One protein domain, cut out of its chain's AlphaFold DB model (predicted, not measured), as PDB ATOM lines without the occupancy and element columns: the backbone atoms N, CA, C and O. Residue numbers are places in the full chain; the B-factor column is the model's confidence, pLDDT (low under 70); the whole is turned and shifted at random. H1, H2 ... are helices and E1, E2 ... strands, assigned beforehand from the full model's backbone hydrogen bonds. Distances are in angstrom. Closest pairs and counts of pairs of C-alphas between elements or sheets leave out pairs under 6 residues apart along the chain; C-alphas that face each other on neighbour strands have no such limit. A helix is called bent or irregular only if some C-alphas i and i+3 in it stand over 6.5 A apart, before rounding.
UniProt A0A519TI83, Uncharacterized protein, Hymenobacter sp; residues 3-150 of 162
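This is residues 3 to 150 of the 162 residues of an uncharacterized protein of Hymenobacter sp (UniProt A0A519TI83). A short two-stranded antiparallel ribbon, E1 and E2, sits with H1, H2 and H3 round the first half of one long helix, H5, which runs on out of this group as the spine of the model. Along the second half of H5, H6 folds back at a slant and H7 crosses H5 steeply, its residues 143 to 150 sticking out; the small helix H4 lies at the far end from H7. The printed part has 148 residues with seven named helices and two named strands, in the order E1 H1 H2 H3 E2 H4 H5 H6 H7, and its class is mostly helix. The whole is elongated, spanning 53 by 32 by 30 A, and only just compact, close to loose, with a radius of gyration of the C-alphas of 17.3 A.

E1 is residues 3 to 7, 12.4 A long, and begins with C-alpha 3 at (168.083, 170.511, 177.073). E2 is residues 57 to 62, 16.4 A. H5, residues 78 to 105, measures 40.1 A, from C-alpha 78 at (154.781, 170.022, 180.188). H1 is residues 9 to 19, 15.3 A; H2 is residues 30 to 39, 14.2 A; H3 is residues 46 to 54, 15.5 A; and H4 is residues 65 to 69, 6.4 A. H3 is only just irregular: C-alphas 47 and 50 are 6.8 A apart. H6 is residues 111 to 122, 16.7 A. H7 is residues 131 to 150, 28.3 A, and ends with C-alpha 150 at (147.177, 129.653, 188.942).

E1 and E2 are antiparallel neighbours at 149 degrees, with N 5 and O 59 at 3.0 A and N 59 and O 5 at 2.8 A, within hydrogen-bond range. The closest C-alphas of E1 and H5 are those of Val 7 and Asn 85, 6.2 A. H5 is the hub, touching five helices. With residues 80 to 88 alone it touches H2 at a shallow tilt of 16 degrees, opposite ways (C-alphas of Leu 38 and Thr 80 closest, 5.8 A). With residues 78 to 82 alone it touches H3 at a steep tilt of 47 degrees (Tyr 48 and Gln 79, 5.4 A). H1 is about perpendicular to it, 77 degrees, and touches its residues 85 to 92 alone (Thr 11 and Glu 89, 6.8 A). Farther along, H6 touches H5 at a steep tilt of 51 degrees, opposite ways (Val 100 and Ala 114, 5.4 A), and H7 touches it at a steep tilt of 65 degrees, the same way (Arg 97 and Trp 138, 6.4 A). H6 and H7 touch at 56 degrees, a steep tilt (Ile 115 and Leu 134, 7.2 A). H4 touches no helix. In H1, H2, H4, H5, H6 and H7 every O i to N i+4 pair is within hydrogen-bond range; in H3 0 of 5 are, beside 4 of 6 O i to N i+3 pairs.

The two C-alphas farthest apart, those of Ala 69 and Glu 150, are 54.2 A apart. The printed part has no cut, and no link is long. The mean pLDDT of the printed part is 92.2; residues 43 to 44 and 70 to 72 are under 70.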
ATOM      1  N   LEU A   3     169.474 170.497 176.628       90.38
ATOM      2  CA  LEU A   3     168.083 170.511 177.073       90.38
ATOM      3  C   LEU A   3     168.015 169.942 178.491       90.38
ATOM      4  O   LEU A   3     168.603 168.899 178.755       90.38
ATOM      5  N   TYR A   4     167.273 170.589 179.387       92.56
ATOM      6  CA  TYR A   4     167.045 170.079 180.738       92.56
ATOM      7  C   TYR A   4     165.605 169.604 180.887       92.56
ATOM      8  O   TYR A   4     164.675 170.411 180.883       92.56
ATOM      9  N   LEU A   5     165.419 168.295 181.052       93.50
ATOM     10  CA  LEU A   5     164.112 167.704 181.322       93.50
ATOM     11  C   LEU A   5     163.865 167.639 182.823       93.50
ATOM     12  O   LEU A   5     164.680 167.098 183.568       93.50
ATOM     13  N   SER A   6     162.724 168.162 183.270       95.25
ATOM     14  CA  SER A   6     162.286 167.953 184.650       95.25
ATOM     15  C   SER A   6     161.922 166.481 184.845       95.25
ATOM     16  O   SER A   6     161.117 165.934 184.097       95.25
ATOM     17  N   VAL A   7     162.491 165.823 185.845       96.56
ATOM     18  CA  VAL A   7     162.204 164.422 186.158       96.56
ATOM     19  C   VAL A   7     161.999 164.220 187.654       96.56
ATOM     20  O   VAL A   7     162.353 165.073 188.472       96.56
ATOM     21  N   LYS A   8     161.418 163.080 188.030       95.88
ATOM     22  CA  LYS A   8     161.400 162.641 189.432       95.88
ATOM     23  C   LYS A   8     162.835 162.328 189.916       95.88
ATOM     24  O   LYS A   8     163.644 161.862 189.109       95.88
ATOM     25  N   PRO A   9     163.166 162.510 191.207       96.69
ATOM     26  CA  PRO A   9     164.520 162.251 191.718       96.69
ATOM     27  C   PRO A   9     165.031 160.817 191.493       96.69
ATOM     28  O   PRO A   9     166.116 160.635 190.937       96.69
ATOM     29  N   TYR A  10     164.229 159.787 191.799       97.38
ATOM     30  CA  TYR A  10     164.628 158.394 191.530       97.38
ATOM     31  C   TYR A  10     164.805 158.119 190.031       97.38
ATOM     32  O   TYR A  10     165.697 157.367 189.637       97.38
ATOM     33  N   THR A  11     163.995 158.763 189.184       97.00
ATOM     34  CA  THR A  11     164.118 158.682 187.726       97.00
ATOM     35  C   THR A  11     165.446 159.270 187.255       97.00
ATOM     36  O   THR A  11     166.081 158.688 186.380       97.00
ATOM     37  N   LEU A  12     165.924 160.370 187.848       97.56
ATOM     38  CA  LEU A  12     167.245 160.916 187.527       97.56
ATOM     39  C   LEU A  12     168.358 159.910 187.847       97.56
ATOM     40  O   LEU A  12     169.232 159.691 187.009       97.56
ATOM     41  N   LYS A  13     168.327 159.285 189.032       97.81
ATOM     42  CA  LYS A  13     169.320 158.270 189.428       97.81
ATOM     43  C   LYS A  13     169.291 157.070 188.483       97.81
ATOM     44  O   LYS A  13     170.337 156.631 188.005       97.81
ATOM     45  N   PHE A  14     168.090 156.612 188.138       98.06
ATOM     46  CA  PHE A  14     167.876 155.537 187.177       98.06
ATOM     47  C   PHE A  14     168.428 155.872 185.783       98.06
ATOM     48  O   PHE A  14     169.216 155.100 185.238       98.06
ATOM     49  N   LEU A  15     168.083 157.037 185.227       97.56
ATOM     50  CA  LEU A  15     168.568 157.487 183.919       97.56
ATOM     51  C   LEU A  15     170.083 157.671 183.915       97.56
ATOM     52  O   LEU A  15     170.754 157.187 183.014       97.56
ATOM     53  N   THR A  16     170.639 158.297 184.953       96.94
ATOM     54  CA  THR A  16     172.088 158.520 185.071       96.94
ATOM     55  C   THR A  16     172.858 157.202 185.101       96.94
ATOM     56  O   THR A  16     173.938 157.102 184.520       96.94
ATOM     57  N   ARG A  17     172.306 156.168 185.747       96.25
ATOM     58  CA  ARG A  17     172.913 154.834 185.810       96.25
ATOM     59  C   ARG A  17     172.934 154.117 184.455       96.25
ATOM     60  O   ARG A  17     173.883 153.372 184.209       96.25
ATOM     61  N   HIS A  18     171.906 154.319 183.631       95.56
ATOM     62  CA  HIS A  18     171.720 153.629 182.348       95.56
ATOM     63  C   HIS A  18     172.323 154.376 181.157       95.56
ATOM     64  O   HIS A  18     172.857 153.756 180.245       95.56
ATOM     65  N   LEU A  19     172.230 155.702 181.168       95.81
ATOM     66  CA  LEU A  19     172.568 156.574 180.044       95.81
ATOM     67  C   LEU A  19     173.822 157.422 180.293       95.81
ATOM     68  O   LEU A  19     174.343 158.038 179.365       95.81
ATOM     69  N   GLY A  20     174.306 157.459 181.535       95.06
ATOM     70  CA  GLY A  20     175.393 158.334 181.959       95.06
ATOM     71  C   GLY A  20     174.925 159.742 182.338       95.06
ATOM     72  O   GLY A  20     173.762 160.114 182.179       95.06
ATOM     73  N   ARG A  21     175.858 160.536 182.879       92.50
ATOM     74  CA  ARG A  21     175.605 161.923 183.314       92.50
ATOM     75  C   ARG A  21     175.465 162.900 182.147       92.50
ATOM     76  O   ARG A  21     174.722 163.864 182.258       92.50
ATOM     77  N   ASP A  22     176.155 162.627 181.044       91.00
ATOM     78  CA  ASP A  22     176.202 163.477 179.850       91.00
ATOM     79  C   ASP A  22     175.474 162.816 178.678       91.00
ATOM     80  O   ASP A  22     176.034 162.629 177.596       91.00
ATOM     81  N   TYR A  23     174.219 162.422 178.900       95.88
ATOM     82  CA  TYR A  23     173.456 161.708 177.886       95.88
ATOM     83  C   TYR A  23     173.296 162.542 176.607       95.88
ATOM     84  O   TYR A  23     172.772 163.663 176.618       95.88
ATOM     85  N   GLN A  24     173.732 161.976 175.483       95.06
ATOM     86  CA  GLN A  24     173.504 162.526 174.154       95.06
ATOM     87  C   GLN A  24     172.279 161.861 173.537       95.06
ATOM     88  O   GLN A  24     172.235 160.638 173.425       95.06
ATOM     89  N   LEU A  25     171.312 162.674 173.100       92.38
ATOM     90  CA  LEU A  25     170.088 162.161 172.496       92.38
ATOM     91  C   LEU A  25     170.430 161.292 171.281       92.38
ATOM     92  O   LEU A  25     171.053 161.765 170.328       92.38
ATOM     93  N   SER A  26     170.006 160.032 171.331       89.62
ATOM     94  CA  SER A  26     170.296 159.019 170.321       89.62
ATOM     95  C   SER A  26     169.029 158.263 169.932       89.62
ATOM     96  O   SER A  26     168.175 157.990 170.763       89.62
ATOM     97  N   ASN A  27     168.902 157.877 168.662       87.94
ATOM     98  CA  ASN A  27     167.800 157.014 168.204       87.94
ATOM     99  C   ASN A  27     168.111 155.510 168.341       87.94
ATOM    100  O   ASN A  27     167.295 154.664 167.948       87.94
ATOM    101  N   VAL A  28     169.295 155.183 168.872       90.50
ATOM    102  CA  VAL A  28     169.762 153.808 169.086       90.50
ATOM    103  C   VAL A  28     169.111 153.205 170.326       90.50
ATOM    104  O   VAL A  28     168.643 152.071 170.270       90.50
ATOM    105  N   ASP A  29     169.033 153.965 171.419       94.31
ATOM    106  CA  ASP A  29     168.418 153.510 172.662       94.31
ATOM    107  C   ASP A  29     166.921 153.866 172.737       94.31
ATOM    108  O   ASP A  29     166.411 154.751 172.040       94.31
ATOM    109  N   SER A  30     166.190 153.132 173.576       95.75
ATOM    110  CA  SER A  30     164.738 153.277 173.717       95.75
ATOM    111  C   SER A  30     164.333 154.618 174.334       95.75
ATOM    112  O   SER A  30     163.297 155.165 173.948       95.75
ATOM    113  N   PHE A  31     165.144 155.174 175.240       96.19
ATOM    114  CA  PHE A  31     164.870 156.454 175.890       96.19
ATOM    115  C   PHE A  31     164.966 157.599 174.897       96.19
ATOM    116  O   PHE A  31     164.047 158.414 174.804       96.19
ATOM    117  N   GLY A  32     166.041 157.631 174.121       94.00
ATOM    118  CA  GLY A  32     166.255 158.667 173.133       94.00
ATOM    119  C   GLY A  32     165.288 158.570 171.969       94.00
ATOM    120  O   GLY A  32     164.727 159.591 171.585       94.00
ATOM    121  N   ARG A  33     164.970 157.364 171.482       94.12
ATOM    122  CA  ARG A  33     163.934 157.183 170.452       94.12
ATOM    123  C   ARG A  33     162.573 157.706 170.915       94.12
ATOM    124  O   ARG A  33     161.896 158.405 170.160       94.12
ATOM    125  N   TYR A  34     162.176 157.384 172.146       95.38
ATOM    126  CA  TYR A  34     160.907 157.849 172.699       95.38
ATOM    127  C   TYR A  34     160.903 159.371 172.892       95.38
ATOM    128  O   TYR A  34     159.994 160.055 172.419       95.38
ATOM    129  N   LEU A  35     161.955 159.920 173.504       94.00
ATOM    130  CA  LEU A  35     162.102 161.358 173.718       94.00
ATOM    131  C   LEU A  35     162.145 162.138 172.399       94.00
ATOM    132  O   LEU A  35     161.486 163.165 172.272       94.00
ATOM    133  N   PHE A  36     162.867 161.637 171.399       91.88
ATOM    134  CA  PHE A  36     162.908 162.219 170.061       91.88
ATOM    135  C   PHE A  36     161.509 162.273 169.439       91.88
ATOM    136  O   PHE A  36     161.105 163.318 168.927       91.88
ATOM    137  N   GLY A  37     160.732 161.192 169.555       90.88
ATOM    138  CA  GLY A  37     159.335 161.156 169.121       90.88
ATOM    139  C   GLY A  37     158.463 162.206 169.817       90.88
ATOM    140  O   GLY A  37     157.669 162.872 169.153       90.88
ATOM    141  N   LEU A  38     158.641 162.408 171.125       91.44
ATOM    142  CA  LEU A  38     157.909 163.431 171.878       91.44
ATOM    143  C   LEU A  38     158.294 164.854 171.458       91.44
ATOM    144  O   LEU A  38     157.414 165.680 171.230       91.44
ATOM    145  N   LEU A  39     159.593 165.131 171.313       89.88
ATOM    146  CA  LEU A  39     160.102 166.466 170.985       89.88
ATOM    147  C   LEU A  39     159.640 166.966 169.613       89.88
ATOM    148  O   LEU A  39     159.596 168.179 169.415       89.88
ATOM    149  N   ARG A  40     159.295 166.056 168.692       88.38
ATOM    150  CA  ARG A  40     158.807 166.370 167.338       88.38
ATOM    151  C   ARG A  40     157.339 166.761 167.268       88.38
ATOM    152  O   ARG A  40     156.915 167.347 166.276       88.38
ATOM    153  N   GLN A  41     156.552 166.431 168.283       83.06
ATOM    154  CA  GLN A  41     155.111 166.631 168.233       83.06
ATOM    155  C   GLN A  41     154.751 167.995 168.829       83.06
ATOM    156  O   GLN A  41     155.170 168.281 169.953       83.06
ATOM    157  N   PRO A  42     153.987 168.849 168.121       71.31
ATOM    158  CA  PRO A  42     153.479 170.099 168.675       71.31
ATOM    159  C   PRO A  42     152.406 169.773 169.717       71.31
ATOM    160  O   PRO A  42     151.215 169.693 169.436       71.31
ATOM    161  N   ARG A  43     152.864 169.505 170.933       69.94
ATOM    162  CA  ARG A  43     152.055 169.144 172.089       69.94
ATOM    163  C   ARG A  43     152.016 170.340 173.018       69.94
ATOM    164  O   ARG A  43     153.026 170.638 173.648       69.94
ATOM    165  N   ASN A  44     150.890 171.036 173.095       69.31
ATOM    166  CA  ASN A  44     150.724 172.130 174.044       69.31
ATOM    167  C   ASN A  44     149.392 171.982 174.766       69.31
ATOM    168  O   ASN A  44     148.379 172.545 174.360       69.31
ATOM    169  N   ASP A  45     149.413 171.171 175.815       77.69
ATOM    170  CA  ASP A  45     148.265 170.964 176.675       77.69
ATOM    171  C   ASP A  45     148.615 171.391 178.100       77.69
ATOM    172  O   ASP A  45     149.425 170.759 178.788       77.69
ATOM    173  N   LYS A  46     148.004 172.501 178.519       80.75
ATOM    174  CA  LYS A  46     148.253 173.151 179.809       80.75
ATOM    175  C   LYS A  46     147.768 172.321 180.994       80.75
ATOM    176  O   LYS A  46     148.195 172.569 182.119       80.75
ATOM    177  N   GLN A  47     146.929 171.300 180.781       84.69
ATOM    178  CA  GLN A  47     146.469 170.439 181.878       84.69
ATOM    179  C   GLN A  47     147.631 169.735 182.602       84.69
ATOM    180  O   GLN A  47     147.515 169.359 183.770       84.69
ATOM    181  N   TYR A  48     148.766 169.571 181.914       83.19
ATOM    182  CA  TYR A  48     149.950 168.909 182.446       83.19
ATOM    183  C   TYR A  48     150.832 169.812 183.321       83.19
ATOM    184  O   TYR A  48     151.695 169.293 184.031       83.19
ATOM    185  N   ASP A  49     150.608 171.130 183.336       85.50
ATOM    186  CA  ASP A  49     151.440 172.090 184.077       85.50
ATOM    187  C   ASP A  49     151.420 171.808 185.588       85.50
ATOM    188  O   ASP A  49     152.460 171.824 186.249       85.50
ATOM    189  N   ASN A  50     150.259 171.414 186.123       86.81
ATOM    190  CA  ASN A  50     150.088 171.081 187.542       86.81
ATOM    191  C   ASN A  50     150.949 169.885 187.996       86.81
ATOM    192  O   ASN A  50     151.330 169.792 189.166       86.81
ATOM    193  N   TYR A  51     151.288 168.973 187.079       84.31
ATOM    194  CA  TYR A  51     152.090 167.785 187.382       84.31
ATOM    195  C   TYR A  51     153.583 168.097 187.492       84.31
ATOM    196  O   TYR A  51     154.310 167.347 188.147       84.31
ATOM    197  N   LEU A  52     154.041 169.208 186.904       86.06
ATOM    198  CA  LEU A  52     155.457 169.573 186.881       86.06
ATOM    199  C   LEU A  52     156.027 169.867 188.266       86.06
ATOM    200  O   LEU A  52     157.218 169.654 188.481       86.06
ATOM    201  N   SER A  53     155.182 170.280 189.213       88.12
ATOM    202  CA  SER A  53     155.559 170.507 190.615       88.12
ATOM    203  C   SER A  53     156.229 169.291 191.271       88.12
ATOM    204  O   SER A  53     157.037 169.444 192.182       88.12
ATOM    205  N   ARG A  54     155.939 168.078 190.782       87.88
ATOM    206  CA  ARG A  54     156.484 166.810 191.295       87.88
ATOM    207  C   ARG A  54     157.826 166.425 190.663       87.88
ATOM    208  O   ARG A  54     158.456 165.467 191.105       87.88
ATOM    209  N   TYR A  55     158.246 167.122 189.610       93.19
ATOM    210  CA  TYR A  55     159.467 166.841 188.857       93.19
ATOM    211  C   TYR A  55     160.554 167.846 189.233       93.19
ATOM    212  O   TYR A  55     160.815 168.821 188.527       93.19
ATOM    213  N   THR A  56     161.164 167.619 190.391       94.44
ATOM    214  CA  THR A  56     162.116 168.552 191.006       94.44
ATOM    215  C   THR A  56     163.536 168.411 190.463       94.44
ATOM    216  O   THR A  56     164.304 169.372 190.487       94.44
ATOM    217  N   ALA A  57     163.894 167.242 189.931       95.88
ATOM    218  CA  ALA A  57     165.223 166.970 189.404       95.88
ATOM    219  C   ALA A  57     165.340 167.378 187.926       95.88
ATOM    220  O   ALA A  57     164.344 167.451 187.206       95.88
ATOM    221  N   LYS A  58     166.564 167.639 187.454       96.12
ATOM    222  CA  LYS A  58     166.842 168.031 186.064       96.12
ATOM    223  C   LYS A  58     167.775 167.022 185.410       96.12
ATOM    224  O   LYS A  58     168.910 166.860 185.846       96.12
ATOM    225  N   PHE A  59     167.300 166.368 184.357       96.31
ATOM    226  CA  PHE A  59     168.096 165.455 183.547       96.31
ATOM    227  C   PHE A  59     168.662 166.194 182.323       96.31
ATOM    228  O   PHE A  59     167.873 166.684 181.503       96.31
ATOM    229  N   PRO A  60     169.997 166.328 182.200       95.56
ATOM    230  CA  PRO A  60     170.625 166.976 181.057       95.56
ATOM    231  C   PRO A  60     170.607 166.061 179.825       95.56
ATOM    232  O   PRO A  60     171.022 164.907 179.880       95.56
ATOM    233  N   VAL A  61     170.157 166.597 178.692       94.38
ATOM    234  CA  VAL A  61     170.108 165.904 177.401       94.38
ATOM    235  C   VAL A  61     170.808 166.753 176.351       94.38
ATOM    236  O   VAL A  61     170.365 167.852 176.002       94.38
ATOM    237  N   ARG A  62     171.920 166.250 175.816       93.38
ATOM    238  CA  ARG A  62     172.674 166.921 174.759       93.38
ATOM    239  C   ARG A  62     172.031 166.644 173.404       93.38
ATOM    240  O   ARG A  62     171.953 165.500 172.963       93.38
ATOM    241  N   LEU A  63     171.608 167.707 172.728       89.88
ATOM    242  CA  LEU A  63     171.067 167.651 171.372       89.88
ATOM    243  C   LEU A  63     172.178 167.901 170.346       89.88
ATOM    244  O   LEU A  63     172.901 168.906 170.431       89.88
ATOM    245  N   VAL A  64     172.288 166.984 169.383       86.81
ATOM    246  CA  VAL A  64     173.251 167.021 168.273       86.81
ATOM    247  C   VAL A  64     172.786 168.036 167.212       86.81
ATOM    248  O   VAL A  64     171.582 168.129 166.974       86.81
ATOM    249  N   PRO A  65     173.687 168.794 166.552       82.81
ATOM    250  CA  PRO A  65     173.300 169.866 165.627       82.81
ATOM    251  C   PRO A  65     172.301 169.479 164.527       82.81
ATOM    252  O   PRO A  65     171.386 170.251 164.255       82.81
ATOM    253  N   TYR A  66     172.406 168.280 163.942       81.44
ATOM    254  CA  TYR A  66     171.474 167.849 162.890       81.44
ATOM    255  C   TYR A  66     170.025 167.714 163.398       81.44
ATOM    256  O   TYR A  66     169.087 167.976 162.651       81.44
ATOM    257  N   LEU A  67     169.834 167.388 164.682       77.94
ATOM    258  CA  LEU A  67     168.514 167.317 165.319       77.94
ATOM    259  C   LEU A  67     167.912 168.709 165.551       77.94
ATOM    260  O   LEU A  67     166.702 168.840 165.652       77.94
ATOM    261  N   LEU A  68     168.745 169.748 165.654       74.50
ATOM    262  CA  LEU A  68     168.296 171.135 165.814       74.50
ATOM    263  C   LEU A  68     167.923 171.772 164.475       74.50
ATOM    264  O   LEU A  68     167.039 172.631 164.422       74.50
ATOM    265  N   ALA A  69     168.624 171.366 163.412       73.94
ATOM    266  CA  ALA A  69     168.309 171.753 162.043       73.94
ATOM    267  C   ALA A  69     166.940 171.199 161.613       73.94
ATOM    268  O   ALA A  69     166.188 171.889 160.923       73.94
ATOM    269  N   ASP A  70     166.581 170.003 162.095       68.00
ATOM    270  CA  ASP A  70     165.215 169.495 162.028       68.00
ATOM    271  C   ASP A  70     164.309 170.353 162.930       68.00
ATOM    272  O   ASP A  70     164.271 170.215 164.155       68.00
ATOM    273  N   ARG A  71     163.575 171.293 162.317       62.62
ATOM    274  CA  ARG A  71     162.704 172.265 163.007       62.62
ATOM    275  C   ARG A  71     161.642 171.608 163.900       62.62
ATOM    276  O   ARG A  71     161.012 172.320 164.681       62.62
ATOM    277  N   ALA A  72     161.458 170.292 163.802       65.62
ATOM    278  CA  ALA A  72     160.528 169.524 164.606       65.62
ATOM    279  C   ALA A  72     160.971 169.353 166.074       65.62
ATOM    280  O   ALA A  72     160.105 169.361 166.937       65.62
ATOM    281  N   CYS A  73     162.263 169.251 166.410       70.69
ATOM    282  CA  CYS A  73     162.721 168.890 167.769       70.69
ATOM    283  C   CYS A  73     162.802 170.062 168.759       70.69
ATOM    284  O   CYS A  73     163.831 170.287 169.400       70.69
ATOM    285  N   LYS A  74     161.718 170.828 168.892       71.00
ATOM    286  CA  LYS A  74     161.674 172.026 169.752       71.00
ATOM    287  C   LYS A  74     160.626 171.956 170.863       71.00
ATOM    288  O   LYS A  74     160.624 172.807 171.747       71.00
ATOM    289  N   ASN A  75     159.767 170.937 170.868       78.06
ATOM    290  CA  ASN A  75     158.587 170.911 171.731       78.06
ATOM    291  C   ASN A  75     158.855 170.197 173.062       78.06
ATOM    292  O   ASN A  75     158.426 169.066 173.296       78.06
ATOM    293  N   CYS A  76     159.550 170.884 173.968       84.56
ATOM    294  CA  CYS A  76     159.687 170.461 175.363       84.56
ATOM    295  C   CYS A  76     158.580 171.072 176.242       84.56
ATOM    296  O   CYS A  76     158.848 171.886 177.124       84.56
ATOM    297  N   SER A  77     157.325 170.706 175.981       89.25
ATOM    298  CA  SER A  77     156.186 171.137 176.799       89.25
ATOM    299  C   SER A  77     156.031 170.308 178.075       89.25
ATOM    300  O   SER A  77     156.636 169.243 178.234       89.25
ATOM    301  N   SER A  78     155.156 170.757 178.975       90.38
ATOM    302  CA  SER A  78     154.781 170.022 180.188       90.38
ATOM    303  C   SER A  78     154.260 168.622 179.876       90.38
ATOM    304  O   SER A  78     154.607 167.656 180.553       90.38
ATOM    305  N   GLN A  79     153.494 168.489 178.791       90.81
ATOM    306  CA  GLN A  79     153.033 167.198 178.297       90.81
ATOM    307  C   GLN A  79     154.220 166.303 177.908       90.81
ATOM    308  O   GLN A  79     154.296 165.167 178.370       90.81
ATOM    309  N   THR A  80     155.185 166.802 177.129       91.75
ATOM    310  CA  THR A  80     156.409 166.051 176.785       91.75
ATOM    311  C   THR A  80     157.125 165.536 178.034       91.75
ATOM    312  O   THR A  80     157.479 164.360 178.106       91.75
ATOM    313  N   VAL A  81     157.269 166.387 179.049       93.25
ATOM    314  CA  VAL A  81     157.900 166.026 180.322       93.25
ATOM    315  C   VAL A  81     157.135 164.914 181.047       93.25
ATOM    316  O   VAL A  81     157.748 163.940 181.489       93.25
ATOM    317  N   VAL A  82     155.810 165.026 181.163       94.00
ATOM    318  CA  VAL A  82     154.973 164.020 181.838       94.00
ATOM    319  C   VAL A  82     155.046 162.673 181.121       94.00
ATOM    320  O   VAL A  82     155.285 161.650 181.759       94.00
ATOM    321  N   HIS A  83     154.892 162.665 179.795       94.44
ATOM    322  CA  HIS A  83     154.951 161.436 178.996       94.44
ATOM    323  C   HIS A  83     156.316 160.758 179.105       94.44
ATOM    324  O   HIS A  83     156.379 159.549 179.323       94.44
ATOM    325  N   PHE A  84     157.403 161.528 179.036       95.81
ATOM    326  CA  PHE A  84     158.745 160.987 179.231       95.81
ATOM    327  C   PHE A  84     158.918 160.382 180.630       95.81
ATOM    328  O   PHE A  84     159.386 159.255 180.751       95.81
ATOM    329  N   ASN A  85     158.482 161.075 181.688       96.62
ATOM    330  CA  ASN A  85     158.562 160.542 183.052       96.62
ATOM    331  C   ASN A  85     157.766 159.244 183.220       96.62
ATOM    332  O   ASN A  85     158.275 158.315 183.841       96.62
ATOM    333  N   ASN A  86     156.559 159.157 182.655       96.38
ATOM    334  CA  ASN A  86     155.736 157.947 182.723       96.38
ATOM    335  C   ASN A  86     156.411 156.762 182.024       96.38
ATOM    336  O   ASN A  86     156.444 155.663 182.569       96.38
ATOM    337  N   PHE A  87     156.993 156.998 180.846       97.88
ATOM    338  CA  PHE A  87     157.746 155.981 180.117       97.88
ATOM    339  C   PHE A  87     158.948 155.473 180.921       97.88
ATOM    340  O   PHE A  87     159.141 154.267 181.067       97.88
ATOM    341  N   VAL A  88     159.739 156.383 181.495       97.81
ATOM    342  CA  VAL A  88     160.896 155.983 182.305       97.81
ATOM    343  C   VAL A  88     160.458 155.254 183.573       97.81
ATOM    344  O   VAL A  88     161.077 154.266 183.957       97.81
ATOM    345  N   GLU A  89     159.376 155.698 184.210       97.12
ATOM    346  CA  GLU A  89     158.808 155.054 185.393       97.12
ATOM    347  C   GLU A  89     158.323 153.627 185.098       97.12
ATOM    348  O   GLU A  89     158.524 152.724 185.913       97.12
ATOM    349  N   GLU A  90     157.735 153.391 183.926       97.81
ATOM    350  CA  GLU A  90     157.338 152.052 183.494       97.81
ATOM    351  C   GLU A  90     158.545 151.115 183.364       97.81
ATOM    352  O   GLU A  90     158.515 149.998 183.893       97.81
ATOM    353  N   ILE A  91     159.619 151.581 182.717       98.06
ATOM    354  CA  ILE A  91     160.864 150.814 182.572       98.06
ATOM    355  C   ILE A  91     161.497 150.561 183.941       98.06
ATOM    356  O   ILE A  91     161.812 149.413 184.253       98.06
ATOM    357  N   PHE A  92     161.601 151.595 184.779       98.44
ATOM    358  CA  PHE A  92     162.115 151.493 186.144       98.44
ATOM    359  C   PHE A  92     161.385 150.403 186.931       98.44
ATOM    360  O   PHE A  92     162.014 149.510 187.496       98.44
ATOM    361  N   PHE A  93     160.048 150.431 186.946       98.31
ATOM    362  CA  PHE A  93     159.288 149.439 187.697       98.31
ATOM    363  C   PHE A  93     159.341 148.052 187.066       98.31
ATOM    364  O   PHE A  93     159.234 147.063 187.787       98.31
ATOM    365  N   ARG A  94     159.493 147.941 185.744       97.88
ATOM    366  CA  ARG A  94     159.720 146.650 185.090       97.88
ATOM    367  C   ARG A  94     161.032 146.032 185.567       97.88
ATOM    368  O   ARG A  94     161.000 144.907 186.050       97.88
ATOM    369  N   GLU A  95     162.132 146.774 185.511       98.19
ATOM    370  CA  GLU A  95     163.439 146.296 185.975       98.19
ATOM    371  C   GLU A  95     163.454 145.999 187.473       98.19
ATOM    372  O   GLU A  95     163.946 144.952 187.881       98.19
ATOM    373  N   PHE A  96     162.845 146.864 188.286       98.44
ATOM    374  CA  PHE A  96     162.657 146.624 189.715       98.44
ATOM    375  C   PHE A  96     161.952 145.290 189.982       98.44
ATOM    376  O   PHE A  96     162.422 144.491 190.788       98.44
ATOM    377  N   ARG A  97     160.834 145.028 189.298       98.31
ATOM    378  CA  ARG A  97     160.074 143.784 189.476       98.31
ATOM    379  C   ARG A  97     160.875 142.572 189.032       98.31
ATOM    380  O   ARG A  97     160.925 141.611 189.786       98.31
ATOM    381  N   SER A  98     161.535 142.637 187.877       97.50
ATOM    382  CA  SER A  98     162.408 141.558 187.405       97.50
ATOM    383  C   SER A  98     163.554 141.286 188.379       97.50
ATOM    384  O   SER A  98     163.831 140.132 188.692       97.50
ATOM    385  N   PHE A  99     164.175 142.336 188.925       97.81
ATOM    386  CA  PHE A  99     165.238 142.209 189.920       97.81
ATOM    387  C   PHE A  99     164.739 141.534 191.200       97.81
ATOM    388  O   PHE A  99     165.353 140.582 191.676       97.81
ATOM    389  N   VAL A 100     163.628 142.015 191.766       97.94
ATOM    390  CA  VAL A 100     163.074 141.454 193.005       97.94
ATOM    391  C   VAL A 100     162.602 140.023 192.780       97.94
ATOM    392  O   VAL A 100     162.899 139.163 193.600       97.94
ATOM    393  N   GLN A 101     161.930 139.749 191.662       96.94
ATOM    394  CA  GLN A 101     161.470 138.412 191.305       96.94
ATOM    395  C   GLN A 101     162.626 137.418 191.233       96.94
ATOM    396  O   GLN A 101     162.569 136.399 191.912       96.94
ATOM    397  N   PHE A 102     163.683 137.743 190.485       96.44
ATOM    398  CA  PHE A 102     164.861 136.886 190.364       96.44
ATOM    399  C   PHE A 102     165.464 136.564 191.737       96.44
ATOM    400  O   PHE A 102     165.677 135.406 192.070       96.44
ATOM    401  N   ARG A 103     165.661 137.576 192.591       96.38
ATOM    402  CA  ARG A 103     166.239 137.379 193.933       96.38
ATOM    403  C   ARG A 103     165.328 136.576 194.864       96.38
ATOM    404  O   ARG A 103     165.819 135.840 195.709       96.38
ATOM    405  N   VAL A 104     164.012 136.736 194.748       95.44
ATOM    406  CA  VAL A 104     163.048 136.009 195.585       95.44
ATOM    407  C   VAL A 104     162.914 134.553 195.140       95.44
ATOM    408  O   VAL A 104     162.811 133.682 195.995       95.44
ATOM    409  N   GLN A 105     162.894 134.289 193.831       93.31
ATOM    410  CA  GLN A 105     162.652 132.951 193.285       93.31
ATOM    411  C   GLN A 105     163.926 132.108 193.194       93.31
ATOM    412  O   GLN A 105     163.901 130.955 193.600       93.31
ATOM    413  N   GLU A 106     165.030 132.680 192.711       92.31
ATOM    414  CA  GLU A 106     166.267 131.931 192.444       92.31
ATOM    415  C   GLU A 106     167.228 131.923 193.639       92.31
ATOM    416  O   GLU A 106     168.019 131.002 193.799       92.31
ATOM    417  N   GLU A 107     167.180 132.955 194.490       91.62
ATOM    418  CA  GLU A 107     168.075 133.089 195.654       91.62
ATOM    419  C   GLU A 107     167.338 132.960 196.994       91.62
ATOM    420  O   GLU A 107     167.915 133.263 198.040       91.62
ATOM    421  N   GLU A 108     166.054 132.583 196.962       92.69
ATOM    422  CA  GLU A 108     165.182 132.410 198.137       92.69
ATOM    423  C   GLU A 108     165.194 133.618 199.100       92.69
ATOM    424  O   GLU A 108     165.007 133.515 200.315       92.69
ATOM    425  N   MET A 109     165.428 134.815 198.559       95.12
ATOM    426  CA  MET A 109     165.586 136.021 199.356       95.12
ATOM    427  C   MET A 109     164.234 136.568 199.804       95.12
ATOM    428  O   MET A 109     163.270 136.634 199.040       95.12
ATOM    429  N   GLN A 110     164.171 137.099 201.026       96.81
ATOM    430  CA  GLN A 110     163.009 137.879 201.442       96.81
ATOM    431  C   GLN A 110     162.834 139.106 200.536       96.81
ATOM    432  O   GLN A 110     163.769 139.890 200.346       96.81
ATOM    433  N   ALA A 111     161.608 139.344 200.060       96.94
ATOM    434  CA  ALA A 111     161.303 140.468 199.171       96.94
ATOM    435  C   ALA A 111     161.749 141.823 199.746       96.94
ATOM    436  O   ALA A 111     162.257 142.663 199.012       96.94
ATOM    437  N   LYS A 112     161.632 142.025 201.068       97.56
ATOM    438  CA  LYS A 112     162.135 143.229 201.747       97.56
ATOM    439  C   LYS A 112     163.630 143.451 201.484       97.56
ATOM    440  O   LYS A 112     164.017 144.543 201.081       97.56
ATOM    441  N   VAL A 113     164.447 142.412 201.654       97.94
ATOM    442  CA  VAL A 113     165.901 142.477 201.444       97.94
ATOM    443  C   VAL A 113     166.224 142.715 199.968       97.94
ATOM    444  O   VAL A 113     167.100 143.518 199.656       97.94
ATOM    445  N   ALA A 114     165.490 142.082 199.049       98.12
ATOM    446  CA  ALA A 114     165.662 142.306 197.614       98.12
ATOM    447  C   ALA A 114     165.339 143.757 197.209       98.12
ATOM    448  O   ALA A 114     166.091 144.364 196.444       98.12
ATOM    449  N   ILE A 115     164.273 144.343 197.764       98.38
ATOM    450  CA  ILE A 115     163.911 145.753 197.552       98.38
ATOM    451  C   ILE A 115     165.011 146.676 198.089       98.38
ATOM    452  O   ILE A 115     165.462 147.566 197.373       98.38
ATOM    453  N   GLU A 116     165.496 146.444 199.311       98.06
ATOM    454  CA  GLU A 116     166.592 147.234 199.886       98.06
ATOM    455  C   GLU A 116     167.872 147.136 199.045       98.06
ATOM    456  O   GLU A 116     168.547 148.144 198.829       98.06
ATOM    457  N   LYS A 117     168.203 145.945 198.528       98.06
ATOM    458  CA  LYS A 117     169.344 145.752 197.621       98.06
ATOM    459  C   LYS A 117     169.174 146.532 196.320       98.06
ATOM    460  O   LYS A 117     170.138 147.149 195.879       98.06
ATOM    461  N   PHE A 118     167.977 146.545 195.735       98.06
ATOM    462  CA  PHE A 118     167.697 147.343 194.539       98.06
ATOM    463  C   PHE A 118     167.862 148.846 194.811       98.06
ATOM    464  O   PHE A 118     168.535 149.541 194.048       98.06
ATOM    465  N   SER A 119     167.326 149.339 195.932       97.94
ATOM    466  CA  SER A 119     167.499 150.736 196.341       97.94
ATOM    467  C   SER A 119     168.971 151.093 196.522       97.94
ATOM    468  O   SER A 119     169.422 152.093 195.973       97.94
ATOM    469  N   ARG A 120     169.758 150.250 197.205       97.56
ATOM    470  CA  ARG A 120     171.209 150.460 197.361       97.56
ATOM    471  C   ARG A 120     171.945 150.430 196.024       97.56
ATOM    472  O   ARG A 120     172.810 151.267 195.800       97.56
ATOM    473  N   PHE A 121     171.584 149.511 195.128       96.38
ATOM    474  CA  PHE A 121     172.196 149.384 193.804       96.38
ATOM    475  C   PHE A 121     172.040 150.655 192.955       96.38
ATOM    476  O   PHE A 121     172.972 151.045 192.253       96.38
ATOM    477  N   LEU A 122     170.888 151.324 193.046       96.75
ATOM    478  CA  LEU A 122     170.625 152.598 192.369       96.75
ATOM    479  C   LEU A 122     170.956 153.835 193.225       96.75
ATOM    480  O   LEU A 122     170.792 154.962 192.756       96.75
ATOM    481  N   GLY A 123     171.410 153.645 194.466       97.19
ATOM    482  CA  GLY A 123     171.656 154.727 195.422       97.19
ATOM    483  C   GLY A 123     170.398 155.526 195.788       97.19
ATOM    484  O   GLY A 123     170.499 156.733 195.999       97.19
ATOM    485  N   LEU A 124     169.223 154.893 195.805       97.50
ATOM    486  CA  LEU A 124     167.939 155.512 196.147       97.50
ATOM    487  C   LEU A 124     167.815 155.736 197.659       97.50
ATOM    488  O   LEU A 124     168.150 154.854 198.452       97.50
ATOM    489  N   THR A 125     167.290 156.896 198.039       96.69
ATOM    490  CA  THR A 125     166.923 157.261 199.412       96.69
ATOM    491  C   THR A 125     165.403 157.358 199.559       96.69
ATOM    492  O   THR A 125     164.671 157.361 198.565       96.69
ATOM    493  N   GLU A 126     164.914 157.459 200.800       95.62
ATOM    494  CA  GLU A 126     163.479 157.638 201.084       95.62
ATOM    495  C   GLU A 126     162.894 158.909 200.445       95.62
ATOM    496  O   GLU A 126     161.737 158.904 200.023       95.62
ATOM    497  N   ASP A 127     163.710 159.957 200.292       94.62
ATOM    498  CA  ASP A 127     163.310 161.203 199.627       94.62
ATOM    499  C   ASP A 127     163.136 161.042 198.110       94.62
ATOM    500  O   ASP A 127     162.391 161.799 197.484       94.62
ATOM    501  N   ASP A 128     163.808 160.061 197.496       94.94
ATOM    502  CA  ASP A 128     163.638 159.795 196.070       94.94
ATOM    503  C   ASP A 128     162.350 159.014 195.813       94.94
ATOM    504  O   ASP A 128     161.518 159.404 194.992       94.94
ATOM    505  N   ILE A 129     162.220 157.867 196.479       96.62
ATOM    506  CA  ILE A 129     161.070 156.976 196.402       96.62
ATOM    507  C   ILE A 129     161.016 156.130 197.666       96.62
ATOM    508  O   ILE A 129     161.952 155.395 197.976       96.62
ATOM    509  N   SER A 130     159.886 156.203 198.371       97.31
ATOM    510  CA  SER A 130     159.792 155.495 199.642       97.31
ATOM    511  C   SER A 130     159.837 153.976 199.487       97.31
ATOM    512  O   SER A 130     159.285 153.414 198.525       97.31
ATOM    513  N   PHE A 131     160.409 153.290 200.476       97.75
ATOM    514  CA  PHE A 131     160.382 151.830 200.536       97.75
ATOM    515  C   PHE A 131     158.948 151.284 200.459       97.75
ATOM    516  O   PHE A 131     158.674 150.317 199.745       97.75
ATOM    517  N   GLU A 132     157.996 151.936 201.132       98.00
ATOM    518  CA  GLU A 132     156.587 151.535 201.110       98.00
ATOM    519  C   GLU A 132     155.954 151.669 199.715       98.00
ATOM    520  O   GLU A 132     155.129 150.833 199.331       98.00
ATOM    521  N   THR A 133     156.365 152.652 198.908       97.81
ATOM    522  CA  THR A 133     155.947 152.752 197.499       97.81
ATOM    523  C   THR A 133     156.449 151.554 196.690       97.81
ATOM    524  O   THR A 133     155.662 150.927 195.973       97.81
ATOM    525  N   LEU A 134     157.731 151.198 196.821       98.12
ATOM    526  CA  LEU A 134     158.334 150.051 196.127       98.12
ATOM    527  C   LEU A 134     157.670 148.734 196.542       98.12
ATOM    528  O   LEU A 134     157.250 147.944 195.695       98.12
ATOM    529  N   LYS A 135     157.485 148.536 197.846       98.12
ATOM    530  CA  LYS A 135     156.797 147.376 198.418       98.12
ATOM    531  C   LYS A 135     155.368 147.248 197.899       98.12
ATOM    532  O   LYS A 135     154.983 146.171 197.453       98.12
ATOM    533  N   LYS A 136     154.585 148.333 197.873       98.31
ATOM    534  CA  LYS A 136     153.225 148.319 197.302       98.31
ATOM    535  C   LYS A 136     153.232 147.972 195.813       98.31
ATOM    536  O   LYS A 136     152.351 147.230 195.371       98.31
ATOM    537  N   ASN A 137     154.196 148.481 195.040       97.88
ATOM    538  CA  ASN A 137     154.344 148.126 193.626       97.88
ATOM    539  C   ASN A 137     154.609 146.621 193.462       97.88
ATOM    540  O   ASN A 137     153.890 145.956 192.713       97.88
ATOM    541  N   TRP A 138     155.558 146.081 194.233       98.12
ATOM    542  CA  TRP A 138     155.883 144.656 194.256       98.12
ATOM    543  C   TRP A 138     154.679 143.791 194.646       98.12
ATOM    544  O   TRP A 138     154.311 142.888 193.902       98.12
ATOM    545  N   CYS A 139     153.989 144.106 195.748       97.00
ATOM    546  CA  CYS A 139     152.805 143.362 196.190       97.00
ATOM    547  C   CYS A 139     151.711 143.313 195.112       97.00
ATOM    548  O   CYS A 139     151.086 142.273 194.901       97.00
ATOM    549  N   ARG A 140     151.466 144.432 194.414       97.25
ATOM    550  CA  ARG A 140     150.484 144.496 193.317       97.25
ATOM    551  C   ARG A 140     150.896 143.627 192.137       97.25
ATOM    552  O   ARG A 140     150.039 142.965 191.558       97.25
ATOM    553  N   TYR A 141     152.176 143.647 191.781       97.19
ATOM    554  CA  TYR A 141     152.717 142.805 190.724       97.19
ATOM    555  C   TYR A 141     152.620 141.323 191.080       97.19
ATOM    556  O   TYR A 141     151.999 140.566 190.341       97.19
ATOM    557  N   TRP A 142     153.125 140.932 192.247       95.19
ATOM    558  CA  TRP A 142     153.147 139.539 192.684       95.19
ATOM    559  C   TRP A 142     151.745 138.936 192.787       95.19
ATOM    560  O   TRP A 142     151.520 137.796 192.396       95.19
ATOM    561  N   LYS A 143     150.752 139.723 193.228       96.06
ATOM    562  CA  LYS A 143     149.345 139.293 193.232       96.06
ATOM    563  C   LYS A 143     148.815 138.993 191.825       96.06
ATOM    564  O   LYS A 143     147.997 138.091 191.678       96.06
ATOM    565  N   LYS A 144     149.225 139.759 190.809       95.06
ATOM    566  CA  LYS A 144     148.848 139.496 189.410       95.06
ATOM    567  C   LYS A 144     149.577 138.270 188.871       95.06
ATOM    568  O   LYS A 144     148.947 137.436 188.237       95.06
ATOM    569  N   GLU A 145     150.861 138.152 189.180       93.38
ATOM    570  CA  GLU A 145     151.696 137.045 188.725       93.38
ATOM    571  C   GLU A 145     151.231 135.705 189.298       93.38
ATOM    572  O   GLU A 145     151.048 134.747 188.558       93.38
ATOM    573  N   LYS A 146     150.902 135.663 190.593       92.31
ATOM    574  CA  LYS A 146     150.339 134.468 191.232       92.31
ATOM    575  C   LYS A 146     149.045 134.010 190.553       92.31
ATOM    576  O   LYS A 146     148.905 132.835 190.247       92.31
ATOM    577  N   LYS A 147     148.138 134.947 190.251       94.25
ATOM    578  CA  LYS A 147     146.897 134.644 189.519       94.25
ATOM    579  C   LYS A 147     147.163 134.103 188.113       94.25
ATOM    580  O   LYS A 147     146.451 133.208 187.677       94.25
ATOM    581  N   ARG A 148     148.162 134.652 187.411       93.25
ATOM    582  CA  ARG A 148     148.573 134.185 186.079       93.25
ATOM    583  C   ARG A 148     149.034 132.725 186.144       93.25
ATOM    584  O   ARG A 148     148.519 131.898 185.398       93.25
ATOM    585  N   LEU A 149     149.907 132.405 187.097       89.75
ATOM    586  CA  LEU A 149     150.407 131.043 187.317       89.75
ATOM    587  C   LEU A 149     149.288 130.060 187.706       89.75
ATOM    588  O   LEU A 149     149.239 128.955 187.179       89.75
ATOM    589  N   GLU A 150     148.350 130.466 188.570       91.50
ATOM    590  CA  GLU A 150     147.177 129.653 188.942       91.50
ATOM    591  C   GLU A 150     146.255 129.384 187.734       91.50
ATOM    592  O   GLU A 150     145.765 128.267 187.557       91.50
TER     593      GLU A 150